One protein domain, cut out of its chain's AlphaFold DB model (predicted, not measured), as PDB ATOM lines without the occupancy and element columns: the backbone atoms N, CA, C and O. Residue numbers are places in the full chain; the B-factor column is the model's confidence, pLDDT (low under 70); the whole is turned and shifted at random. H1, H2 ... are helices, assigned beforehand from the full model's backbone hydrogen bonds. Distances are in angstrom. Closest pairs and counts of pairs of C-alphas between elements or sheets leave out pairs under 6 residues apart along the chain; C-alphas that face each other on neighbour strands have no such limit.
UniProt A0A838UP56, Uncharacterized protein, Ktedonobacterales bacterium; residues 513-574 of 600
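Overview. This is residues 513 to 574 of the 600 residues of an uncharacterized protein of Ktedonobacterales bacterium (UniProt A0A838UP56). Three helices make an open, loose U, with H2 as the base and H1 and H3 as arms near its two ends, each at about a right angle to it. H1 packs on H2 with residues 523 to 527 alone, and H3 sticks out from residue 563 on. The 62 printed residues hold H1, H2 and H3 in chain order and no named strand, all helix in class. The whole is loose, with a radius of gyration of the C-alphas of 14.4 A and spans of 43 by 30 by 16 A.

Along the chain. H1, residues 513 to 529, begins at C-alpha 513 (18.971, 29.492, 10.434) and is 24.5 A long. H2, residues 540 to 558, is 26.4 A. H3, residues 562 to 572, is 15.0 A and ends at C-alpha 572 (6.128, 41.524, -1.907).

Arrangement. H1 touches H2, about perpendicular at 85 degrees; their closest C-alphas, of Leu 523 and Glu 543, are 6.9 A apart. H2 and H3 are close but not clearly touching, about perpendicular at 86 degrees; their closest C-alphas, of Asp 555 and Tyr 562, are 7.3 A apart. H1 and H3 are apart. In H1, H2 and H3 every O i to N i+4 pair is within hydrogen-bond range.

Size, cuts and confidence. The C-alphas farthest apart, of Glu 534 and Gly 574, are 44.4 A apart. The printed part has no cut and no long link. Residues 536 and 573 have pLDDT under 70.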
ATOM      1  N   VAL A 513      17.992  29.748   9.375       72.06
ATOM      2  CA  VAL A 513      18.971  29.492  10.434       72.06
ATOM      3  C   VAL A 513      19.775  30.754  10.739       72.06
ATOM      4  O   VAL A 513      19.839  31.168  11.896       72.06
ATOM      5  N   ALA A 514      20.312  31.428   9.716       70.12
ATOM      6  CA  ALA A 514      21.018  32.698   9.897       70.12
ATOM      7  C   ALA A 514      20.130  33.791  10.527       70.12
ATOM      8  O   ALA A 514      20.579  34.536  11.399       70.12
ATOM      9  N   ILE A 515      18.855  33.873  10.129       78.88
ATOM     10  CA  ILE A 515      17.898  34.830  10.712       78.88
ATOM     11  C   ILE A 515      17.596  34.491  12.171       78.88
ATOM     12  O   ILE A 515      17.565  35.390  13.011       78.88
ATOM     13  N   ASP A 516      17.388  33.213  12.486       84.94
ATOM     14  CA  ASP A 516      17.135  32.760  13.853       84.94
ATOM     15  C   ASP A 516      18.343  33.055  14.761       84.94
ATOM     16  O   ASP A 516      18.166  33.509  15.897       84.94
ATOM     17  N   ALA A 517      19.569  32.896  14.248       79.00
ATOM     18  CA  ALA A 517      20.800  33.263  14.947       79.00
ATOM     19  C   ALA A 517      20.903  34.781  15.205       79.00
ATOM     20  O   ALA A 517      21.225  35.198  16.323       79.00
ATOM     21  N   GLU A 518      20.567  35.621  14.219       83.25
ATOM     22  CA  GLU A 518      20.549  37.083  14.373       83.25
ATOM     23  C   GLU A 518      19.498  37.527  15.405       83.25
ATOM     24  O   GLU A 518      19.796  38.314  16.311       83.25
ATOM     25  N   ILE A 519      18.283  36.970  15.336       89.06
ATOM     26  CA  ILE A 519      17.215  37.217  16.317       89.06
ATOM     27  C   ILE A 519      17.681  36.821  17.722       89.06
ATOM     28  O   ILE A 519      17.487  37.580  18.674       89.06
ATOM     29  N   TYR A 520      18.329  35.664  17.867       88.56
ATOM     30  CA  TYR A 520      18.873  35.215  19.147       88.56
ATOM     31  C   TYR A 520      19.928  36.188  19.701       88.56
ATOM     32  O   TYR A 520      19.856  36.577  20.872       88.56
ATOM     33  N   GLY A 521      20.861  36.653  18.862       87.44
ATOM     34  CA  GLY A 521      21.853  37.668  19.229       87.44
ATOM     35  C   GLY A 521      21.220  38.990  19.683       87.44
ATOM     36  O   GLY A 521      21.592  39.535  20.729       87.44
ATOM     37  N   LEU A 522      20.203  39.470  18.963       89.31
ATOM     38  CA  LEU A 522      19.458  40.685  19.314       89.31
ATOM     39  C   LEU A 522      18.701  40.545  20.640       89.31
ATOM     40  O   LEU A 522      18.689  41.479  21.448       89.31
ATOM     41  N   LEU A 523      18.107  39.381  20.909       90.38
ATOM     42  CA  LEU A 523      17.434  39.102  22.180       90.38
ATOM     43  C   LEU A 523      18.421  39.063  23.354       90.38
ATOM     44  O   LEU A 523      18.116  39.599  24.426       90.38
ATOM     45  N   ARG A 524      19.630  38.513  23.162       89.06
ATOM     46  CA  ARG A 524      20.708  38.586  24.167       89.06
ATOM     47  C   ARG A 524      21.092  40.035  24.456       89.06
ATOM     48  O   ARG A 524      21.111  40.434  25.619       89.06
ATOM     49  N   LEU A 525      21.330  40.838  23.417       85.81
ATOM     50  CA  LEU A 525      21.668  42.256  23.565       85.81
ATOM     51  C   LEU A 525      20.561  43.031  24.297       85.81
ATOM     52  O   LEU A 525      20.840  43.779  25.233       85.81
ATOM     53  N   ARG A 526      19.297  42.810  23.925       90.94
ATOM     54  CA  ARG A 526      18.137  43.410  24.598       90.94
ATOM     55  C   ARG A 526      18.106  43.065  26.090       90.94
ATOM     56  O   ARG A 526      17.905  43.955  26.914       90.94
ATOM     57  N   SER A 527      18.347  41.806  26.442       87.94
ATOM     58  CA  SER A 527      18.390  41.349  27.840       87.94
ATOM     59  C   SER A 527      19.453  42.096  28.650       87.94
ATOM     60  O   SER A 527      19.198  42.545  29.770       87.94
ATOM     61  N   VAL A 528      20.635  42.292  28.055       87.00
ATOM     62  CA  VAL A 528      21.732  43.068  28.652       87.00
ATOM     63  C   VAL A 528      21.324  44.527  28.858       87.00
ATOM     64  O   VAL A 528      21.499  45.050  29.958       87.00
ATOM     65  N   LEU A 529      20.724  45.167  27.848       86.25
ATOM     66  CA  LEU A 529      20.287  46.570  27.909       86.25
ATOM     67  C   LEU A 529      19.188  46.819  28.951       86.25
ATOM     68  O   LEU A 529      19.137  47.896  29.541       86.25
ATOM     69  N   HIS A 530      18.342  45.826  29.226       87.56
ATOM     70  CA  HIS A 530      17.348  45.892  30.301       87.56
ATOM     71  C   HIS A 530      17.913  45.558  31.690       87.56
ATOM     72  O   HIS A 530      17.150  45.513  32.653       87.56
ATOM     73  N   GLY A 531      19.224  45.325  31.814       86.69
ATOM     74  CA  GLY A 531      19.867  45.017  33.093       86.69
ATOM     75  C   GLY A 531      19.543  43.621  33.630       86.69
ATOM     76  O   GLY A 531      19.771  43.354  34.802       86.69
ATOM     77  N   ARG A 532      19.033  42.713  32.790       82.44
ATOM     78  CA  ARG A 532      18.600  41.365  33.203       82.44
ATOM     79  C   ARG A 532      19.737  40.341  33.255       82.44
ATOM     80  O   ARG A 532      19.515  39.179  33.569       82.44
ATOM     81  N   HIS A 533      20.965  40.769  32.967       76.12
ATOM     82  CA  HIS A 533      22.160  39.921  32.982       76.12
ATOM     83  C   HIS A 533      22.573  39.465  34.395       76.12
ATOM     84  O   HIS A 533      23.352  38.525  34.522       76.12
ATOM     85  N   GLU A 534      22.049  40.099  35.451       73.25
ATOM     86  CA  GLU A 534      22.271  39.695  36.848       73.25
ATOM     87  C   GLU A 534      21.284  38.606  37.325       73.25
ATOM     88  O   GLU A 534      21.472  38.014  38.391       73.25
ATOM     89  N   GLU A 535      20.239  38.298  36.544       77.25
ATOM     90  CA  GLU A 535      19.263  37.259  36.877       77.25
ATOM     91  C   GLU A 535      19.801  35.868  36.508       77.25
ATOM     92  O   GLU A 535      19.894  35.494  35.342       77.25
ATOM     93  N   THR A 536      20.091  35.037  37.512       66.69
ATOM     94  CA  THR A 536      20.679  33.691  37.336       66.69
ATOM     95  C   THR A 536      19.766  32.664  36.652       66.69
ATOM     96  O   THR A 536      20.153  31.508  36.495       66.69
ATOM     97  N   THR A 537      18.546  33.048  36.267       79.06
ATOM     98  CA  THR A 537      17.531  32.138  35.705       79.06
ATOM     99  C   THR A 537      16.879  32.663  34.431       79.06
ATOM    100  O   THR A 537      15.852  32.125  34.019       79.06
ATOM    101  N   LEU A 538      17.457  33.690  33.800       75.94
ATOM    102  CA  LEU A 538      16.902  34.231  32.568       75.94
ATOM    103  C   LEU A 538      16.939  33.169  31.462       75.94
ATOM    104  O   LEU A 538      17.991  32.641  31.103       75.94
ATOM    105  N   THR A 539      15.769  32.845  30.925       85.06
ATOM    106  CA  THR A 539      15.614  31.869  29.840       85.06
ATOM    107  C   THR A 539      15.204  32.569  28.552       85.06
ATOM    108  O   THR A 539      14.460  33.551  28.578       85.06
ATOM    109  N   LEU A 540      15.614  32.022  27.403       85.75
ATOM    110  CA  LEU A 540      15.203  32.517  26.081       85.75
ATOM    111  C   LEU A 540      13.675  32.673  25.968       85.75
ATOM    112  O   LEU A 540      13.181  33.636  25.391       85.75
ATOM    113  N   SER A 541      12.912  31.759  26.564       87.00
ATOM    114  CA  SER A 541      11.448  31.777  26.550       87.00
ATOM    115  C   SER A 541      10.833  32.921  27.367       87.00
ATOM    116  O   SER A 541       9.768  33.419  26.998       87.00
ATOM    117  N   GLN A 542      11.480  33.371  28.446       87.06
ATOM    118  CA  GLN A 542      11.060  34.568  29.185       87.06
ATOM    119  C   GLN A 542      11.341  35.841  28.382       87.06
ATOM    120  O   GLN A 542      10.479  36.718  28.313       87.06
ATOM    121  N   GLU A 543      12.500  35.916  27.729       89.44
ATOM    122  CA  GLU A 543      12.871  37.067  26.902       89.44
ATOM    123  C   GLU A 543      12.020  37.189  25.645       89.44
ATOM    124  O   GLU A 543      11.519  38.275  25.361       89.44
ATOM    125  N   LEU A 544      11.761  36.077  24.956       89.75
ATOM    126  CA  LEU A 544      10.833  36.034  23.827       89.75
ATOM    127  C   LEU A 544       9.430  36.479  24.232       89.75
ATOM    128  O   LEU A 544       8.801  37.237  23.503       89.75
ATOM    129  N   ARG A 545       8.941  36.056  25.406       91.25
ATOM    130  CA  ARG A 545       7.637  36.503  25.915       91.25
ATOM    131  C   ARG A 545       7.629  38.004  26.195       91.25
ATOM    132  O   ARG A 545       6.684  38.681  25.817       91.25
ATOM    133  N   ALA A 546       8.667  38.520  26.850       89.56
ATOM    134  CA  ALA A 546       8.777  39.950  27.117       89.56
ATOM    135  C   ALA A 546       8.888  40.761  25.817       89.56
ATOM    136  O   ALA A 546       8.316  41.836  25.724       89.56
ATOM    137  N   PHE A 547       9.626  40.264  24.825       93.25
ATOM    138  CA  PHE A 547       9.726  40.883  23.506       93.25
ATOM    139  C   PHE A 547       8.380  40.870  22.772       93.25
ATOM    140  O   PHE A 547       7.975  41.899  22.247       93.25
ATOM    141  N   ALA A 548       7.671  39.738  22.777       92.88
ATOM    142  CA  ALA A 548       6.362  39.613  22.140       92.88
ATOM    143  C   ALA A 548       5.352  40.613  22.720       92.88
ATOM    144  O   ALA A 548       4.715  41.328  21.956       92.88
ATOM    145  N   ASN A 549       5.280  40.731  24.051       92.88
ATOM    146  CA  ASN A 549       4.405  41.705  24.708       92.88
ATOM    147  C   ASN A 549       4.750  43.152  24.304       92.88
ATOM    148  O   ASN A 549       3.860  43.918  23.956       92.88
ATOM    149  N   ASP A 550       6.039  43.517  24.299       91.44
ATOM    150  CA  ASP A 550       6.470  44.865  23.903       91.44
ATOM    151  C   ASP A 550       6.129  45.177  22.431       91.44
ATOM    152  O   ASP A 550       5.860  46.328  22.084       91.44
ATOM    153  N   MET A 551       6.161  44.169  21.551       92.31
ATOM    154  CA  MET A 551       5.774  44.321  20.144       92.31
ATOM    155  C   MET A 551       4.260  44.443  19.971       92.31
ATOM    156  O   MET A 551       3.831  45.268  19.170       92.31
ATOM    157  N   GLU A 552       3.460  43.700  20.739       91.56
ATOM    158  CA  GLU A 552       1.998  43.855  20.760       91.56
ATOM    159  C   GLU A 552       1.603  45.273  21.202       91.56
ATOM    160  O   GLU A 552       0.847  45.948  20.500       91.56
ATOM    161  N   ASP A 553       2.196  45.773  22.290       91.94
ATOM    162  CA  ASP A 553       1.987  47.149  22.759       91.94
ATOM    163  C   ASP A 553       2.385  48.176  21.680       91.94
ATOM    164  O   ASP A 553       1.714  49.194  21.471       91.94
ATOM    165  N   TRP A 554       3.486  47.927  20.967       88.38
ATOM    166  CA  TRP A 554       3.948  48.808  19.897       88.38
ATOM    167  C   TRP A 554       3.015  48.805  18.682       88.38
ATOM    168  O   TRP A 554       2.720  49.878  18.140       88.38
ATOM    169  N   ASP A 555       2.522  47.638  18.275       91.25
ATOM    170  CA  ASP A 555       1.561  47.491  17.183       91.25
ATOM    171  C   ASP A 555       0.226  48.161  17.522       91.25
ATOM    172  O   ASP A 555      -0.323  48.871  16.673       91.25
ATOM    173  N   GLU A 556      -0.251  48.056  18.770       91.56
ATOM    174  CA  GLU A 556      -1.426  48.795  19.248       91.56
ATOM    175  C   GLU A 556      -1.212  50.313  19.154       91.56
ATOM    176  O   GLU A 556      -2.042  51.035  18.593       91.56
ATOM    177  N   VAL A 557      -0.068  50.814  19.636       92.62
ATOM    178  CA  VAL A 557       0.274  52.248  19.589       92.62
ATOM    179  C   VAL A 557       0.396  52.761  18.153       92.62
ATOM    180  O   VAL A 557       0.058  53.915  17.868       92.62
ATOM    181  N   LYS A 558       0.895  51.932  17.232       90.44
ATOM    182  CA  LYS A 558       1.053  52.282  15.815       90.44
ATOM    183  C   LYS A 558      -0.166  51.939  14.961       90.44
ATOM    184  O   LYS A 558      -0.183  52.330  13.794       90.44
ATOM    185  N   ASN A 559      -1.178  51.282  15.532       93.12
ATOM    186  CA  ASN A 559      -2.349  50.760  14.833       93.12
ATOM    187  C   ASN A 559      -1.953  49.918  13.601       93.12
ATOM    188  O   ASN A 559      -2.465  50.130  12.497       93.12
ATOM    189  N   ARG A 560      -0.984  49.012  13.789       89.56
ATOM    190  CA  ARG A 560      -0.492  48.064  12.776       89.56
ATOM    191  C   ARG A 560      -1.076  46.679  13.062       89.56
ATOM    192  O   ARG A 560      -1.260  46.310  14.214       89.56
ATOM    193  N   ASP A 561      -1.392  45.924  12.012       88.31
ATOM    194  CA  ASP A 561      -1.816  44.522  12.124       88.31
ATOM    195  C   ASP A 561      -0.683  43.637  11.614       88.31
ATOM    196  O   ASP A 561      -0.507  43.492  10.402       88.31
ATOM    197  N   TYR A 562       0.063  43.030  12.539       86.62
ATOM    198  CA  TYR A 562       1.168  42.126  12.232       86.62
ATOM    199  C   TYR A 562       0.801  41.071  11.175       86.62
ATOM    200  O   TYR A 562       1.593  40.780  10.275       86.62
ATOM    201  N   THR A 563      -0.424  40.531  11.217       84.81
ATOM    202  CA  THR A 563      -0.876  39.519  10.252       84.81
ATOM    203  C   THR A 563      -0.952  40.099   8.844       84.81
ATOM    204  O   THR A 563      -0.537  39.451   7.881       84.81
ATOM    205  N   GLU A 564      -1.471  41.316   8.701       84.44
ATOM    206  CA  GLU A 564      -1.563  41.982   7.404       84.44
ATOM    207  C   GLU A 564      -0.184  42.384   6.873       84.44
ATOM    208  O   GLU A 564       0.066  42.229   5.677       84.44
ATOM    209  N   GLU A 565       0.749  42.770   7.747       86.75
ATOM    210  CA  GLU A 565       2.130  43.079   7.358       86.75
ATOM    211  C   GLU A 565       2.902  41.851   6.894       86.75
ATOM    212  O   GLU A 565       3.567  41.896   5.859       86.75
ATOM    213  N   VAL A 566       2.763  40.721   7.592       84.00
ATOM    214  CA  VAL A 566       3.333  39.443   7.145       84.00
ATOM    215  C   VAL A 566       2.745  39.048   5.789       84.00
ATOM    216  O   VAL A 566       3.475  38.592   4.909       84.00
ATOM    217  N   ARG A 567       1.445  39.273   5.559       82.06
ATOM    218  CA  ARG A 567       0.795  39.014   4.261       82.06
ATOM    219  C   ARG A 567       1.260  39.971   3.170       82.06
ATOM    220  O   ARG A 567       1.384  39.558   2.019       82.06
ATOM    221  N   GLU A 568       1.451  41.251   3.475       80.62
ATOM    222  CA  GLU A 568       1.994  42.244   2.544       80.62
ATOM    223  C   GLU A 568       3.444  41.911   2.191       80.62
ATOM    224  O   GLU A 568       3.809  41.892   1.015       80.62
ATOM    225  N   LYS A 569       4.242  41.513   3.184       80.00
ATOM    226  CA  LYS A 569       5.611  41.059   2.972       80.00
ATOM    227  C   LYS A 569       5.649  39.776   2.145       80.00
ATOM    228  O   LYS A 569       6.389  39.727   1.165       80.00
ATOM    229  N   ALA A 570       4.797  38.793   2.439       75.62
ATOM    230  CA  ALA A 570       4.657  37.578   1.638       75.62
ATOM    231  C   ALA A 570       4.275  37.897   0.182       75.62
ATOM    232  O   ALA A 570       4.897  37.358  -0.732       75.62
ATOM    233  N   ARG A 571       3.340  38.835  -0.048       77.06
ATOM    234  CA  ARG A 571       3.005  39.345  -1.394       77.06
ATOM    235  C   ARG A 571       4.206  39.986  -2.079       77.06
ATOM    236  O   ARG A 571       4.475  39.671  -3.233       77.06
ATOM    237  N   SER A 572       4.942  40.844  -1.372       70.94
ATOM    238  CA  SER A 572       6.128  41.524  -1.907       70.94
ATOM    239  C   SER A 572       7.256  40.553  -2.276       70.94
ATOM    240  O   SER A 572       8.035  40.829  -3.182       70.94
ATOM    241  N   LEU A 573       7.312  39.401  -1.599       67.75
ATOM    242  CA  LEU A 573       8.258  38.314  -1.851       67.75
ATOM    243  C   LEU A 573       7.708  37.244  -2.813       67.75
ATOM    244  O   LEU A 573       8.360  36.222  -3.014       67.75
ATOM    245  N   GLY A 574       6.504  37.424  -3.371       70.75
ATOM    246  CA  GLY A 574       5.888  36.453  -4.282       70.75
ATOM    247  C   GLY A 574       5.531  35.104  -3.640       70.75
ATOM    248  O   GLY A 574       5.396  34.104  -4.342       70.75
TER     249      GLY A 574